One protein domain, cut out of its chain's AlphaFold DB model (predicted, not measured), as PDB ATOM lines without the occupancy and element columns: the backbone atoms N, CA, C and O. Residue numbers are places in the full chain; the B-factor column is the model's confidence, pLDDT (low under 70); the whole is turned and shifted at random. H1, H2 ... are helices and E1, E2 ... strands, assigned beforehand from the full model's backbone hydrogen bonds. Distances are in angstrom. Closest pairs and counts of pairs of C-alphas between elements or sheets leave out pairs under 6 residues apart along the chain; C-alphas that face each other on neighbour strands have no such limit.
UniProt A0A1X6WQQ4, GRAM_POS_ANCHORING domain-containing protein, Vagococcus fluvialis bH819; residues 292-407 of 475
ATOM      1  N   LYS A 292     207.483 199.343  87.698       89.00
ATOM      2  CA  LYS A 292     206.305 200.172  87.457       89.00
ATOM      3  C   LYS A 292     205.363 200.043  88.643       89.00
ATOM      4  O   LYS A 292     204.790 198.977  88.881       89.00
ATOM      5  N   ILE A 293     205.191 201.151  89.355       92.25
ATOM      6  CA  ILE A 293     204.225 201.271  90.444       92.25
ATOM      7  C   ILE A 293     202.872 201.652  89.841       92.25
ATOM      8  O   ILE A 293     202.765 202.640  89.114       92.25
ATOM      9  N   ILE A 294     201.848 200.851  90.117       94.25
ATOM     10  CA  ILE A 294     200.470 201.101  89.694       94.25
ATOM     11  C   ILE A 294     199.663 201.459  90.936       94.25
ATOM     12  O   ILE A 294     199.450 200.621  91.812       94.25
ATOM     13  N   GLU A 295     199.221 202.712  90.997       95.00
ATOM     14  CA  GLU A 295     198.419 203.236  92.099       95.00
ATOM     15  C   GLU A 295     196.931 203.129  91.780       95.00
ATOM     16  O   GLU A 295     196.390 203.867  90.953       95.00
ATOM     17  N   ILE A 296     196.261 202.202  92.451       95.31
ATOM     18  CA  ILE A 296     194.843 201.933  92.263       95.31
ATOM     19  C   ILE A 296     194.037 202.884  93.156       95.31
ATOM     20  O   ILE A 296     194.187 202.860  94.380       95.31
ATOM     21  N   PRO A 297     193.170 203.736  92.588       93.88
ATOM     22  CA  PRO A 297     192.391 204.675  93.377       93.88
ATOM     23  C   PRO A 297     191.288 203.970  94.174       93.88
ATOM     24  O   PRO A 297     190.653 203.014  93.714       93.88
ATOM     25  N   LEU A 298     191.017 204.509  95.358       93.31
ATOM     26  CA  LEU A 298     189.818 204.199  96.127       93.31
ATOM     27  C   LEU A 298     188.619 204.984  95.581       93.31
ATOM     28  O   LEU A 298     188.763 206.043  94.966       93.31
ATOM     29  N   ILE A 299     187.417 204.473  95.840       93.19
ATOM     30  CA  ILE A 299     186.163 205.212  95.649       93.19
ATOM     31  C   ILE A 299     186.127 206.405  96.610       93.19
ATOM     32  O   ILE A 299     185.741 207.514  96.235       93.19
ATOM     33  N   ASN A 300     186.565 206.182  97.850       93.12
ATOM     34  CA  ASN A 300     186.725 207.222  98.853       93.12
ATOM     35  C   ASN A 300     187.886 208.135  98.447       93.12
ATOM     36  O   ASN A 300     189.024 207.690  98.335       93.12
ATOM     37  N   LYS A 301     187.598 209.421  98.240       92.00
ATOM     38  CA  LYS A 301     188.623 210.410  97.875       92.00
ATOM     39  C   LYS A 301     189.335 211.011  99.084       92.00
ATOM     40  O   LYS A 301     190.444 211.500  98.928       92.00
ATOM     41  N   GLU A 302     188.689 210.997 100.246       94.25
ATOM     42  CA  GLU A 302     189.202 211.490 101.526       94.25
ATOM     43  C   GLU A 302     188.413 210.860 102.685       94.25
ATOM     44  O   GLU A 302     187.293 210.373 102.487       94.25
ATOM     45  N   ILE A 303     188.980 210.903 103.891       93.50
ATOM     46  CA  ILE A 303     188.287 210.609 105.150       93.50
ATOM     47  C   ILE A 303     188.228 211.896 105.971       93.50
ATOM     48  O   ILE A 303     189.263 212.429 106.357       93.50
ATOM     49  N   LYS A 304     187.017 212.376 106.267       94.31
ATOM     50  CA  LYS A 304     186.773 213.503 107.178       94.31
ATOM     51  C   LYS A 304     185.778 213.082 108.241       94.31
ATOM     52  O   LYS A 304     184.646 212.731 107.913       94.31
ATOM     53  N   THR A 305     186.205 213.070 109.496       94.69
ATOM     54  CA  THR A 305     185.405 212.520 110.596       94.69
ATOM     55  C   THR A 305     185.821 213.099 111.947       94.69
ATOM     56  O   THR A 305     186.826 213.788 112.047       94.69
ATOM     57  N   ASN A 306     185.071 212.779 113.000       94.19
ATOM     58  CA  ASN A 306     185.503 212.953 114.387       94.19
ATOM     59  C   ASN A 306     186.122 211.650 114.919       94.19
ATOM     60  O   ASN A 306     185.898 210.572 114.347       94.19
ATOM     61  N   VAL A 307     186.845 211.731 116.040       94.19
ATOM     62  CA  VAL A 307     187.296 210.546 116.795       94.19
ATOM     63  C   VAL A 307     186.112 209.621 117.094       94.19
ATOM     64  O   VAL A 307     185.040 210.060 117.507       94.19
ATOM     65  N   GLY A 308     186.302 208.321 116.861       92.31
ATOM     66  CA  GLY A 308     185.273 207.293 117.008       92.31
ATOM     67  C   GLY A 308     184.380 207.097 115.781       92.31
ATOM     68  O   GLY A 308     183.648 206.109 115.741       92.31
ATOM     69  N   GLY A 309     184.451 207.980 114.779       94.81
ATOM     70  CA  GLY A 309     183.719 207.804 113.528       94.81
ATOM     71  C   GLY A 309     184.191 206.586 112.736       94.81
ATOM     72  O   GLY A 309     185.321 206.116 112.893       94.81
ATOM     73  N   THR A 310     183.298 206.064 111.901       96.44
ATOM     74  CA  THR A 310     183.502 204.826 111.146       96.44
ATOM     75  C   THR A 310     183.058 204.973 109.698       96.44
ATOM     76  O   THR A 310     182.260 205.845 109.352       96.44
ATOM     77  N   GLY A 311     183.547 204.080 108.846       96.00
ATOM     78  CA  GLY A 311     183.100 203.965 107.466       96.00
ATOM     79  C   GLY A 311     183.722 202.762 106.775       96.00
ATOM     80  O   GLY A 311     184.276 201.881 107.427       96.00
ATOM     81  N   VAL A 312     183.622 202.725 105.448       94.81
ATOM     82  CA  VAL A 312     184.182 201.648 104.622       94.81
ATOM     83  C   VAL A 312     185.034 202.259 103.520       94.81
ATOM     84  O   VAL A 312     184.604 203.211 102.861       94.81
ATOM     85  N   LEU A 313     186.247 201.736 103.353       93.81
ATOM     86  CA  LEU A 313     187.077 201.959 102.181       93.81
ATOM     87  C   LEU A 313     186.716 200.948 101.110       93.81
ATOM     88  O   LEU A 313     186.640 199.750 101.372       93.81
ATOM     89  N   ASP A 314     186.547 201.441  99.893       90.81
ATOM     90  CA  ASP A 314     186.231 200.599  98.755       90.81
ATOM     91  C   ASP A 314     187.099 200.970  97.549       90.81
ATOM     92  O   ASP A 314     187.477 202.127  97.354       90.81
ATOM     93  N   VAL A 315     187.431 199.971  96.740       91.44
ATOM     94  CA  VAL A 315     188.260 200.110  95.537       91.44
ATOM     95  C   VAL A 315     187.348 200.338  94.331       91.44
ATOM     96  O   VAL A 315     186.189 199.924  94.333       91.44
ATOM     97  N   ILE A 316     187.817 201.010  93.281       92.19
ATOM     98  CA  ILE A 316     187.052 201.092  92.024       92.19
ATOM     99  C   ILE A 316     186.815 199.696  91.415       92.19
ATOM    100  O   ILE A 316     187.550 198.752  91.688       92.19
ATOM    101  N   SER A 317     185.767 199.534  90.601       91.00
ATOM    102  CA  SER A 317     185.394 198.224  90.036       91.00
ATOM    103  C   SER A 317     186.348 197.718  88.955       91.00
ATOM    104  O   SER A 317     186.536 196.511  88.805       91.00
ATOM    105  N   GLU A 318     186.944 198.634  88.197       92.81
ATOM    106  CA  GLU A 318     187.841 198.348  87.084       92.81
ATOM    107  C   GLU A 318     188.859 199.477  86.959       92.81
ATOM    108  O   GLU A 318     188.479 200.647  86.993       92.81
ATOM    109  N   PHE A 319     190.135 199.135  86.795       94.06
ATOM    110  CA  PHE A 319     191.203 200.100  86.565       94.06
ATOM    111  C   PHE A 319     192.007 199.696  85.340       94.06
ATOM    112  O   PHE A 319     192.483 198.568  85.245       94.06
ATOM    113  N   GLU A 320     192.142 200.621  84.389       90.69
ATOM    114  CA  GLU A 320     192.878 200.395  83.147       90.69
ATOM    115  C   GLU A 320     192.467 199.104  82.392       90.69
ATOM    116  O   GLU A 320     193.311 198.438  81.789       90.69
ATOM    117  N   GLY A 321     191.186 198.727  82.407       89.00
ATOM    118  CA  GLY A 321     190.702 197.499  81.757       89.00
ATOM    119  C   GLY A 321     190.840 196.221  82.595       89.00
ATOM    120  O   GLY A 321     190.403 195.159  82.156       89.00
ATOM    121  N   VAL A 322     191.425 196.290  83.796       92.38
ATOM    122  CA  VAL A 322     191.527 195.160  84.731       92.38
ATOM    123  C   VAL A 322     190.399 195.241  85.755       92.38
ATOM    124  O   VAL A 322     190.290 196.219  86.497       92.38
ATOM    125  N   LYS A 323     189.560 194.202  85.824       93.94
ATOM    126  CA  LYS A 323     188.471 194.108  86.809       93.94
ATOM    127  C   LYS A 323     189.025 193.823  88.204       93.94
ATOM    128  O   LYS A 323     189.683 192.807  88.413       93.94
ATOM    129  N   LEU A 324     188.692 194.690  89.155       93.88
ATOM    130  CA  LEU A 324     189.109 194.614  90.561       93.88
ATOM    131  C   LEU A 324     187.996 194.097  91.480       93.88
ATOM    132  O   LEU A 324     188.233 193.822  92.655       93.88
ATOM    133  N   LYS A 325     186.781 193.950  90.941       92.94
ATOM    134  CA  LYS A 325     185.643 193.322  91.610       92.94
ATOM    135  C   LYS A 325     185.032 192.238  90.742       92.94
ATOM    136  O   LYS A 325     185.092 192.300  89.513       92.94
ATOM    137  N   GLU A 326     184.411 191.267  91.388       90.06
ATOM    138  CA  GLU A 326     183.627 190.224  90.735       90.06
ATOM    139  C   GLU A 326     182.294 190.009  91.443       90.06
ATOM    140  O   GLU A 326     182.154 190.305  92.627       90.06
ATOM    141  N   GLU A 327     181.305 189.499  90.720       88.75
ATOM    142  CA  GLU A 327     180.047 189.072  91.322       88.75
ATOM    143  C   GLU A 327     180.154 187.612  91.761       88.75
ATOM    144  O   GLU A 327     180.423 186.721  90.955       88.75
ATOM    145  N   LYS A 328     179.919 187.366  93.049       85.62
ATOM    146  CA  LYS A 328     179.793 186.037  93.646       85.62
ATOM    147  C   LYS A 328     178.475 185.976  94.399       85.62
ATOM    148  O   LYS A 328     178.229 186.793  95.280       85.62
ATOM    149  N   GLU A 329     177.617 185.028  94.026       87.12
ATOM    150  CA  GLU A 329     176.328 184.787  94.699       87.12
ATOM    151  C   GLU A 329     175.438 186.046  94.792       87.12
ATOM    152  O   GLU A 329     174.788 186.305  95.804       87.12
ATOM    153  N   GLY A 330     175.438 186.877  93.741       85.06
ATOM    154  CA  GLY A 330     174.672 188.129  93.705       85.06
ATOM    155  C   GLY A 330     175.252 189.264  94.557       85.06
ATOM    156  O   GLY A 330     174.586 190.279  94.752       85.06
ATOM    157  N   LYS A 331     176.480 189.118  95.070       84.12
ATOM    158  CA  LYS A 331     177.217 190.167  95.786       84.12
ATOM    159  C   LYS A 331     178.483 190.542  95.032       84.12
ATOM    160  O   LYS A 331     179.212 189.678  94.553       84.12
ATOM    161  N   THR A 332     178.772 191.835  94.967       84.81
ATOM    162  CA  THR A 332     180.052 192.331  94.463       84.81
ATOM    163  C   THR A 332     181.132 192.129  95.526       84.81
ATOM    164  O   THR A 332     181.003 192.624  96.644       84.81
ATOM    165  N   VAL A 333     182.191 191.403  95.178       87.56
ATOM    166  CA  VAL A 333     183.319 191.058  96.051       87.56
ATOM    167  C   VAL A 333     184.603 191.661  95.483       87.56
ATOM    168  O   VAL A 333     184.829 191.633  94.271       87.56
ATOM    169  N   LEU A 334     185.437 192.228  96.360       90.12
ATOM    170  CA  LEU A 334     186.765 192.738  96.016       90.12
ATOM    171  C   LEU A 334     187.716 191.586  95.674       90.12
ATOM    172  O   LEU A 334     187.740 190.574  96.371       90.12
ATOM    173  N   LYS A 335     188.543 191.765  94.641       91.75
ATOM    174  CA  LYS A 335     189.636 190.843  94.298       91.75
ATOM    175  C   LYS A 335     190.903 191.151  95.090       91.75
ATOM    176  O   LYS A 335     191.925 191.573  94.538       91.75
ATOM    177  N   GLY A 336     190.796 191.001  96.398       92.50
ATOM    178  CA  GLY A 336     191.865 191.247  97.351       92.50
ATOM    179  C   GLY A 336     191.322 191.688  98.702       92.50
ATOM    180  O   GLY A 336     190.111 191.804  98.896       92.50
ATOM    181  N   THR A 337     192.230 191.948  99.635       94.06
ATOM    182  CA  THR A 337     191.890 192.347 101.002       94.06
ATOM    183  C   THR A 337     192.831 193.425 101.523       94.06
ATOM    184  O   THR A 337     194.000 193.507 101.136       94.06
ATOM    185  N   PHE A 338     192.329 194.250 102.438       93.62
ATOM    186  CA  PHE A 338     193.184 195.136 103.225       93.62
ATOM    187  C   PHE A 338     193.975 194.309 104.247       93.62
ATOM    188  O   PHE A 338     193.496 193.283 104.724       93.62
ATOM    189  N   THR A 339     195.183 194.743 104.603       91.19
ATOM    190  CA  THR A 339     196.006 194.041 105.614       91.19
ATOM    191  C   THR A 339     195.853 194.627 107.019       91.19
ATOM    192  O   THR A 339     196.417 194.099 107.977       91.19
ATOM    193  N   GLY A 340     195.131 195.747 107.139       86.94
ATOM    194  CA  GLY A 340     195.038 196.553 108.356       86.94
ATOM    195  C   GLY A 340     196.301 197.351 108.689       86.94
ATOM    196  O   GLY A 340     196.378 197.954 109.758       86.94
ATOM    197  N   LYS A 341     197.285 197.370 107.782       90.81
ATOM    198  CA  LYS A 341     198.507 198.169 107.893       90.81
ATOM    199  C   LYS A 341     198.490 199.340 106.916       90.81
ATOM    200  O   LYS A 341     197.669 199.405 106.001       90.81
ATOM    201  N   PHE A 342     199.441 200.244 107.106       92.62
ATOM    202  CA  PHE A 342     199.634 201.441 106.298       92.62
ATOM    203  C   PHE A 342     201.087 201.538 105.849       92.62
ATOM    204  O   PHE A 342     201.983 201.046 106.540       92.62
ATOM    205  N   LEU A 343     201.319 202.177 104.703       88.44
ATOM    206  CA  LEU A 343     202.680 202.477 104.252       88.44
ATOM    207  C   LEU A 343     203.290 203.644 105.040       88.44
ATOM    208  O   LEU A 343     204.493 203.647 105.300       88.44
ATOM    209  N   GLU A 344     202.480 204.625 105.438       90.62
ATOM    210  CA  GLU A 344     202.902 205.720 106.303       90.62
ATOM    211  C   GLU A 344     203.067 205.238 107.743       90.62
ATOM    212  O   GLU A 344     202.198 204.587 108.330       90.62
ATOM    213  N   LYS A 345     204.195 205.620 108.341       84.12
ATOM    214  CA  LYS A 345     204.465 205.371 109.753       84.12
ATOM    215  C   LYS A 345     203.433 206.100 110.618       84.12
ATOM    216  O   LYS A 345     203.060 207.229 110.313       84.12
ATOM    217  N   ASP A 346     203.026 205.466 111.716       86.62
ATOM    218  CA  ASP A 346     202.131 206.026 112.737       86.62
ATOM    219  C   ASP A 346     200.672 206.265 112.288       86.62
ATOM    220  O   ASP A 346     199.866 206.748 113.085       86.62
ATOM    221  N   ALA A 347     200.291 205.907 111.053       87.94
ATOM    222  CA  ALA A 347     198.910 206.032 110.572       87.94
ATOM    223  C   ALA A 347     197.906 205.193 111.389       87.94
ATOM    224  O   ALA A 347     196.762 205.604 111.594       87.94
ATOM    225  N   ASP A 348     198.367 204.066 111.932       89.00
ATOM    226  CA  ASP A 348     197.632 203.166 112.824       89.00
ATOM    227  C   ASP A 348     197.204 203.819 114.150       89.00
ATOM    228  O   ASP A 348     196.252 203.364 114.787       89.00
ATOM    229  N   LYS A 349     197.851 204.920 114.554       90.75
ATOM    230  CA  LYS A 349     197.442 205.709 115.728       90.75
ATOM    231  C   LYS A 349     196.175 206.519 115.471       90.75
ATOM    232  O   LYS A 349     195.422 206.792 116.403       90.75
ATOM    233  N   PHE A 350     195.939 206.920 114.223       91.00
ATOM    234  CA  PHE A 350     194.818 207.786 113.855       91.00
ATOM    235  C   PHE A 350     193.607 206.988 113.395       91.00
ATOM    236  O   PHE A 350     192.473 207.403 113.642       91.00
ATOM    237  N   ILE A 351     193.828 205.850 112.739       94.25
ATOM    238  CA  ILE A 351     192.767 205.057 112.123       94.25
ATOM    239  C   ILE A 351     193.149 203.576 112.065       94.25
ATOM    240  O   ILE A 351     194.280 203.225 111.745       94.25
ATOM    241  N   THR A 352     192.191 202.693 112.336       95.31
ATOM    242  CA  THR A 352     192.305 201.262 112.021       95.31
ATOM    243  C   THR A 352     191.445 200.909 110.827       95.31
ATOM    244  O   THR A 352     190.417 201.544 110.595       95.31
ATOM    245  N   ILE A 353     191.863 199.888 110.081       95.12
ATOM    246  CA  ILE A 353     191.134 199.311 108.951       95.12
ATOM    247  C   ILE A 353     191.147 197.790 109.121       95.12
ATOM    248  O   ILE A 353     192.191 197.221 109.430       95.12
ATOM    249  N   ASP A 354     190.006 197.129 108.947       94.00
ATOM    250  CA  ASP A 354     189.937 195.665 108.904       94.00
ATOM    251  C   ASP A 354     190.126 195.115 107.480       94.00
ATOM    252  O   ASP A 354     190.183 195.860 106.505       94.00
ATOM    253  N   GLU A 355     190.187 193.790 107.329       91.94
ATOM    254  CA  GLU A 355     190.424 193.141 106.028       91.94
ATOM    255  C   GLU A 355     189.359 193.448 104.961       91.94
ATOM    256  O   GLU A 355     189.617 193.316 103.761       91.94
ATOM    257  N   LYS A 356     188.167 193.878 105.390       89.94
ATOM    258  CA  LYS A 356     187.035 194.239 104.530       89.94
ATOM    259  C   LYS A 356     187.009 195.732 104.197       89.94
ATOM    260  O   LYS A 356     186.113 196.165 103.480       89.94
ATOM    261  N   GLY A 357     187.965 196.505 104.708       92.62
ATOM    262  CA  GLY A 357     188.041 197.947 104.511       92.62
ATOM    263  C   GLY A 357     187.200 198.751 105.498       92.62
ATOM    264  O   GLY A 357     187.111 199.969 105.344       92.62
ATOM    265  N   ASN A 358     186.583 198.128 106.510       95.50
ATOM    266  CA  ASN A 358     185.866 198.888 107.533       95.50
ATOM    267  C   ASN A 358     186.885 199.633 108.385       95.50
ATOM    268  O   ASN A 358     187.802 199.025 108.938       95.50
ATOM    269  N   TRP A 359     186.710 200.943 108.503       96.31
ATOM    270  CA  TRP A 359     187.646 201.806 109.196       96.31
ATOM    271  C   TRP A 359     187.032 202.468 110.423       96.31
ATOM    272  O   TRP A 359     185.822 202.708 110.479       96.31
ATOM    273  N   LYS A 360     187.878 202.778 111.411       96.06
ATOM    274  CA  LYS A 360     187.502 203.501 112.633       96.06
ATOM    275  C   LYS A 360     188.569 204.518 113.018       96.06
ATOM    276  O   LYS A 360     189.731 204.159 113.180       96.06
ATOM    277  N   ALA A 361     188.160 205.766 113.223       95.56
ATOM    278  CA  ALA A 361     189.036 206.828 113.704       95.56
ATOM    279  C   ALA A 361     189.316 206.679 115.210       95.56
ATOM    280  O   ALA A 361     188.391 206.519 116.012       95.56
ATOM    281  N   ILE A 362     190.589 206.745 115.594       93.12
ATOM    282  CA  ILE A 362     191.085 206.482 116.954       93.12
ATOM    283  C   ILE A 362     191.570 207.763 117.622       93.12
ATOM    284  O   ILE A 362     191.238 208.014 118.780       93.12
ATOM    285  N   GLN A 363     192.327 208.582 116.898       92.62
ATOM    286  CA  GLN A 363     192.928 209.799 117.430       92.62
ATOM    287  C   GLN A 363     192.816 210.930 116.413       92.62
ATOM    288  O   GLN A 363     192.837 210.697 115.204       92.62
ATOM    289  N   GLY A 364     192.694 212.159 116.920       90.19
ATOM    290  CA  GLY A 364     192.664 213.352 116.088       90.19
ATOM    291  C   GLY A 364     193.934 213.487 115.247       90.19
ATOM    292  O   GLY A 364     195.040 213.250 115.737       90.19
ATOM    293  N   VAL A 365     193.766 213.890 113.993       91.56
ATOM    294  CA  VAL A 365     194.859 214.127 113.052       91.56
ATOM    295  C   VAL A 365     194.560 215.380 112.246       91.56
ATOM    296  O   VAL A 365     193.424 215.609 111.823       91.56
ATOM    297  N   GLN A 366     195.579 216.223 112.091       81.69
ATOM    298  CA  GLN A 366     195.430 217.520 111.448       81.69
ATOM    299  C   GLN A 366     195.120 217.381 109.957       81.69
ATOM    300  O   GLN A 366     195.523 216.432 109.283       81.69
ATOM    301  N   LYS A 367     194.437 218.398 109.434       81.06
ATOM    302  CA  LYS A 367     194.157 218.548 108.012       81.06
ATOM    303  C   LYS A 367     195.449 218.498 107.191       81.06
ATOM    304  O   LYS A 367     196.384 219.248 107.457       81.06
ATOM    305  N   GLY A 368     195.459 217.659 106.158       78.06
ATOM    306  CA  GLY A 368     196.601 217.483 105.254       78.06
ATOM    307  C   GLY A 368     197.422 216.219 105.508       78.06
ATOM    308  O   GLY A 368     198.280 215.901 104.689       78.06
ATOM    309  N   SER A 369     197.142 215.470 106.579       89.31
ATOM    310  CA  SER A 369     197.665 214.113 106.736       89.31
ATOM    311  C   SER A 369     197.086 213.176 105.678       89.31
ATOM    312  O   SER A 369     195.952 213.344 105.226       89.31
ATOM    313  N   THR A 370     197.869 212.182 105.276       92.44
ATOM    314  CA  THR A 370     197.474 211.184 104.283       92.44
ATOM    315  C   THR A 370     197.691 209.782 104.823       92.44
ATOM    316  O   THR A 370     198.541 209.563 105.686       92.44
ATOM    317  N   ILE A 371     196.913 208.841 104.303       93.00
ATOM    318  CA  ILE A 371     197.074 207.416 104.564       93.00
ATOM    319  C   ILE A 371     197.075 206.651 103.247       93.00
ATOM    320  O   ILE A 371     196.310 206.943 102.329       93.00
ATOM    321  N   THR A 372     197.888 205.612 103.204       93.94
ATOM    322  CA  THR A 372     197.999 204.649 102.123       93.94
ATOM    323  C   THR A 372     197.817 203.273 102.746       93.94
ATOM    324  O   THR A 372     198.780 202.676 103.239       93.94
ATOM    325  N   PRO A 373     196.569 202.777 102.792       93.75
ATOM    326  CA  PRO A 373     196.281 201.448 103.303       93.75
ATOM    327  C   PRO A 373     197.014 200.395 102.474       93.75
ATOM    328  O   PRO A 373     196.969 200.417 101.241       93.75
ATOM    329  N   GLU A 374     197.663 199.450 103.144       93.69
ATOM    330  CA  GLU A 374     198.240 198.297 102.470       93.69
ATOM    331  C   GLU A 374     197.111 197.348 102.038       93.69
ATOM    332  O   GLU A 374     196.205 196.999 102.806       93.69
ATOM    333  N   PHE A 375     197.163 196.947 100.768       94.88
ATOM    334  CA  PHE A 375     196.158 196.107 100.134       94.88
ATOM    335  C   PHE A 375     196.838 194.979  99.377       94.88
ATOM    336  O   PHE A 375     197.739 195.204  98.566       94.88
ATOM    337  N   LYS A 376     196.378 193.758  99.625       95.19
ATOM    338  CA  LYS A 376     196.852 192.560  98.953       95.19
ATOM    339  C   LYS A 376     195.872 192.195  97.848       95.19
ATOM    340  O   LYS A 376     194.776 191.716  98.123       95.19
ATOM    341  N   PHE A 377     196.277 192.426  96.604       94.81
ATOM    342  CA  PHE A 377     195.492 192.042  95.434       94.81
ATOM    343  C   PHE A 377     195.522 190.528  95.220       94.81
ATOM    344  O   PHE A 377     196.510 189.856  95.520       94.81
ATOM    345  N   ASP A 378     194.442 189.992  94.662       95.06
ATOM    346  CA  ASP A 378     194.419 188.597  94.240       95.06
ATOM    347  C   ASP A 378     195.393 188.362  93.084       95.06
ATOM    348  O   ASP A 378     195.565 189.198  92.194       95.06
ATOM    349  N   LYS A 379     195.938 187.144  93.018       93.06
ATOM    350  CA  LYS A 379     196.867 186.727  91.958       93.06
ATOM    351  C   LYS A 379     196.319 186.966  90.543       93.06
ATOM    352  O   LYS A 379     197.073 187.336  89.652       93.06
ATOM    353  N   SER A 380     195.005 186.818  90.346       94.06
ATOM    354  CA  SER A 380     194.366 187.080  89.046       94.06
ATOM    355  C   SER A 380     194.484 188.541  88.589       94.06
ATOM    356  O   SER A 380     194.615 188.797  87.397       94.06
ATOM    357  N   VAL A 381     194.472 189.496  89.524       95.94
ATOM    358  CA  VAL A 381     194.661 190.923  89.233       95.94
ATOM    359  C   VAL A 381     196.132 191.202  88.942       95.94
ATOM    360  O   VAL A 381     196.445 191.877  87.962       95.94
ATOM    361  N   GLU A 382     197.041 190.647  89.751       93.00
ATOM    362  CA  GLU A 382     198.483 190.777  89.518       93.00
ATOM    363  C   GLU A 382     198.893 190.265  88.136       93.00
ATOM    364  O   GLU A 382     199.651 190.927  87.427       93.00
ATOM    365  N   ASP A 383     198.401 189.090  87.748       91.88
ATOM    366  CA  ASP A 383     198.763 188.461  86.482       91.88
ATOM    367  C   ASP A 383     198.182 189.241  85.285       91.88
ATOM    368  O   ASP A 383     198.891 189.437  84.298       91.88
ATOM    369  N   ALA A 384     196.979 189.820  85.410       93.44
ATOM    370  CA  ALA A 384     196.410 190.705  84.388       93.44
ATOM    371  C   ALA A 384     197.252 191.979  84.166       93.44
ATOM    372  O   ALA A 384     197.480 192.392  83.027       93.44
ATOM    373  N   PHE A 385     197.774 192.594  85.234       93.44
ATOM    374  CA  PHE A 385     198.679 193.740  85.089       93.44
ATOM    375  C   PHE A 385     200.057 193.344  84.541       93.44
ATOM    376  O   PHE A 385     200.639 194.118  83.778       93.44
ATOM    377  N   LYS A 386     200.576 192.150  84.865       89.88
ATOM    378  CA  LYS A 386     201.825 191.629  84.273       89.88
ATOM    379  C   LYS A 386     201.685 191.374  82.775       89.88
ATOM    380  O   LYS A 386     202.609 191.688  82.032       89.88
ATOM    381  N   GLU A 387     200.549 190.845  82.326       87.88
ATOM    382  CA  GLU A 387     200.266 190.638  80.901       87.88
ATOM    383  C   GLU A 387     200.176 191.969  80.148       87.88
ATOM    384  O   GLU A 387     200.730 192.113  79.060       87.88
ATOM    385  N   LYS A 388     199.543 192.977  80.758       87.44
ATOM    386  CA  LYS A 388     199.437 194.316  80.172       87.44
ATOM    387  C   LYS A 388     200.781 195.050  80.087       87.44
ATOM    388  O   LYS A 388     200.989 195.867  79.189       87.44
ATOM    389  N   TYR A 389     201.687 194.774  81.020       85.31
ATOM    390  CA  TYR A 389     202.983 195.437  81.148       85.31
ATOM    391  C   TYR A 389     204.133 194.411  81.210       85.31
ATOM    392  O   TYR A 389     204.847 194.334  82.214       85.31
ATOM    393  N   PRO A 390     204.368 193.635  80.132       79.94
ATOM    394  CA  PRO A 390     205.271 192.475  80.151       79.94
ATOM    395  C   PRO A 390     206.745 192.847  80.384       79.94
ATOM    396  O   PRO A 390     207.535 192.051  80.912       79.94
ATOM    397  N   ASN A 391     207.098 194.087  80.034       78.69
ATOM    398  CA  ASN A 391     208.446 194.645  80.124       78.69
ATOM    399  C   ASN A 391     208.743 195.321  81.474       78.69
ATOM    400  O   ASN A 391     209.819 195.889  81.645       78.69
ATOM    401  N   ASN A 392     207.813 195.265  82.432       83.75
ATOM    402  CA  ASN A 392     207.959 195.898  83.737       83.75
ATOM    403  C   ASN A 392     207.871 194.880  84.876       83.75
ATOM    404  O   ASN A 392     207.199 193.853  84.781       83.75
ATOM    405  N   THR A 393     208.532 195.201  85.984       87.81
ATOM    406  CA  THR A 393     208.245 194.578  87.279       87.81
ATOM    407  C   THR A 393     207.126 195.384  87.921       87.81
ATOM    408  O   THR A 393     207.285 196.580  88.143       87.81
ATOM    409  N   ILE A 394     205.974 194.763  88.166       92.81
ATOM    410  CA  ILE A 394     204.779 195.477  88.630       92.81
ATOM    411  C   ILE A 394     204.706 195.477  90.149       92.81
ATOM    412  O   ILE A 394     204.731 194.415  90.768       92.81
ATOM    413  N   LYS A 395     204.532 196.667  90.727       92.94
ATOM    414  CA  LYS A 395     204.168 196.860  92.129       92.94
ATOM    415  C   LYS A 395     202.782 197.493  92.192       92.94
ATOM    416  O   LYS A 395     202.594 198.623  91.749       92.94
ATOM    417  N   LEU A 396     201.807 196.751  92.707       94.06
ATOM    418  CA  LEU A 396     200.448 197.254  92.907       94.06
ATOM    419  C   LEU A 396     200.335 197.866  94.301       94.06
ATOM    420  O   LEU A 396     200.765 197.256  95.278       94.06
ATOM    421  N   GLN A 397     199.729 199.044  94.394       94.12
ATOM    422  CA  GLN A 397     199.376 199.652  95.672       94.12
ATOM    423  C   GLN A 397     198.088 200.456  95.543       94.12
ATOM    424  O   GLN A 397     197.701 200.861  94.447       94.12
ATOM    425  N   ILE A 398     197.419 200.693  96.665       94.38
ATOM    426  CA  ILE A 398     196.301 201.630  96.705       94.38
ATOM    427  C   ILE A 398     196.850 203.056  96.720       94.38
ATOM    428  O   ILE A 398     197.912 203.321  97.278       94.38
ATOM    429  N   LYS A 399     196.135 203.981  96.085       93.75
ATOM    430  CA  LYS A 399     196.480 205.398  96.092       93.75
ATOM    431  C   LYS A 399     196.285 205.997  97.486       93.75
ATOM    432  O   LYS A 399     195.247 205.777  98.111       93.75
ATOM    433  N   SER A 400     197.242 206.815  97.915       94.06
ATOM    434  CA  SER A 400     197.134 207.600  99.146       94.06
ATOM    435  C   SER A 400     195.902 208.514  99.130       94.06
ATOM    436  O   SER A 400     195.598 209.140  98.106       94.06
ATOM    437  N   ILE A 401     195.201 208.608 100.261       94.00
ATOM    438  CA  ILE A 401     194.049 209.495 100.447       94.00
ATOM    439  C   ILE A 401     194.257 210.429 101.646       94.00
ATOM    440  O   ILE A 401     194.840 210.019 102.653       94.00
ATOM    441  N   PRO A 402     193.768 211.680 101.585       94.44
ATOM    442  CA  PRO A 402     193.767 212.573 102.734       94.44
ATOM    443  C   PRO A 402     192.888 212.050 103.872       94.44
ATOM    444  O   PRO A 402     191.800 211.513 103.635       94.44
ATOM    445  N   ILE A 403     193.337 212.284 105.101       93.94
ATOM    446  CA  ILE A 403     192.591 212.038 106.330       93.94
ATOM    447  C   ILE A 403     192.572 213.295 107.208       93.94
ATOM    448  O   ILE A 403     193.573 213.989 107.371       93.94
ATOM    449  N   GLU A 404     191.413 213.569 107.791       94.50
ATOM    450  CA  GLU A 404     191.195 214.600 108.796       94.50
ATOM    451  C   GLU A 404     190.290 214.007 109.881       94.50
ATOM    452  O   GLU A 404     189.167 213.569 109.604       94.50
ATOM    453  N   VAL A 405     190.801 213.955 111.113       93.88
ATOM    454  CA  VAL A 405     190.051 213.482 112.279       93.88
ATOM    455  C   VAL A 405     190.007 214.611 113.296       93.88
ATOM    456  O   VAL A 405     191.028 214.941 113.898       93.88
ATOM    457  N   ASP A 406     188.830 215.193 113.505       91.38
ATOM    458  CA  ASP A 406     188.636 216.189 114.552       91.38
ATOM    459  C   ASP A 406     188.638 215.480 115.921       91.38
ATOM    460  O   ASP A 406     187.868 214.528 116.127       91.38
ATOM    461  N   PRO A 407     189.498 215.894 116.872       82.81
ATOM    462  CA  PRO A 407     189.488 215.357 118.226       82.81
ATOM    463  C   PRO A 407     188.164 215.567 118.966       82.81
ATOM    464  O   PRO A 407     187.988 214.898 119.978       82.81
TER     465      PRO A 407
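This is residues 292 to 407 of the 475 residues of the protein "GRAM_POS_ANCHORING domain-containing protein" of Vagococcus fluvialis bH819 (UniProt A0A1X6WQQ4). Picture a flat, elongated body: at one end two small three-stranded sheets, E2 E12 E9 and E3 E8 E7, make a sandwich; the pair E6 and E10 fills the middle; at the other end H1 packs on E11, which pairs with E1. The hairpin E4 and E5 sticks out to one side. The printed part has 116 residues, with one named helix and twelve named strands that follow each other along the chain as E1 to E10, H1, E11, E12, and the class is mostly strand. The first sheet is mixed, the second antiparallel. The whole is compact, with a radius of gyration of the C-alphas of 15.0 A, and spans 46 by 35 by 19 A, only just flat.

Find C-alpha 292 at (206.305, 200.172, 87.457), where E1 begins; it runs to residue 296. Next come E2, residues 303 to 306, E3, 310 to 312, E4, 325 to 328, and E5, 331 to 334. E6, residues 336 to 342, covers 15.6 A. Then read E7, residues 351 to 353, E8, 358 to 361, E9, 365 to 371, and E10, 373 to 377. H1, residues 379 to 388, is 14.3 A long and starts at C-alpha 379, (196.867, 186.727, 91.958). E11, residues 392 to 398, is 18.4 A long, and E12, residues 401 to 406, is 16.5 A long and ends at (188.636, 216.189, 114.552).

Look first at the sandwich, two sheets face to face: their facing parts are 10.2 A centre to centre and their planes 30 degrees apart. In the one sheet, only just strongly twisted with C-alphas up to 4.3 A off its plane, E12 is parallel to E2, with N 404 and O 303 2.8 A apart, and antiparallel to E9, with N 403 and O 369 2.8 A apart. In the other, E8 is antiparallel to E3, N 359 to O 311 at 2.8 A, and to E7, its hairpin partner, N 360 to O 352 at 2.9 A. E9 runs on into E10 at 19 degrees, and E10 is antiparallel to E6, N 376 to O 337 at 2.8 A. E11 runs on into E12 at 21 degrees; E1 is parallel to E11, N 294 to O 395 at 2.9 A. The closest C-alphas of H1 and E11 are Lys 386 and Ile 394, 6.5 A apart. In H1, every O i to N i+4 pair is within hydrogen-bond range. In the hairpin E4 and E5, N 326 and O 333 are 2.9 A apart; E4 is apart from H1.

The two C-alphas farthest apart, Asn 391 and Pro 407, are 47.3 A from each other. The printed part has no cut. The link from E3 to E4 is long, with 12 residues, 313 to 324. The mean pLDDT of the printed part is 91.5, and no printed residue is under 70.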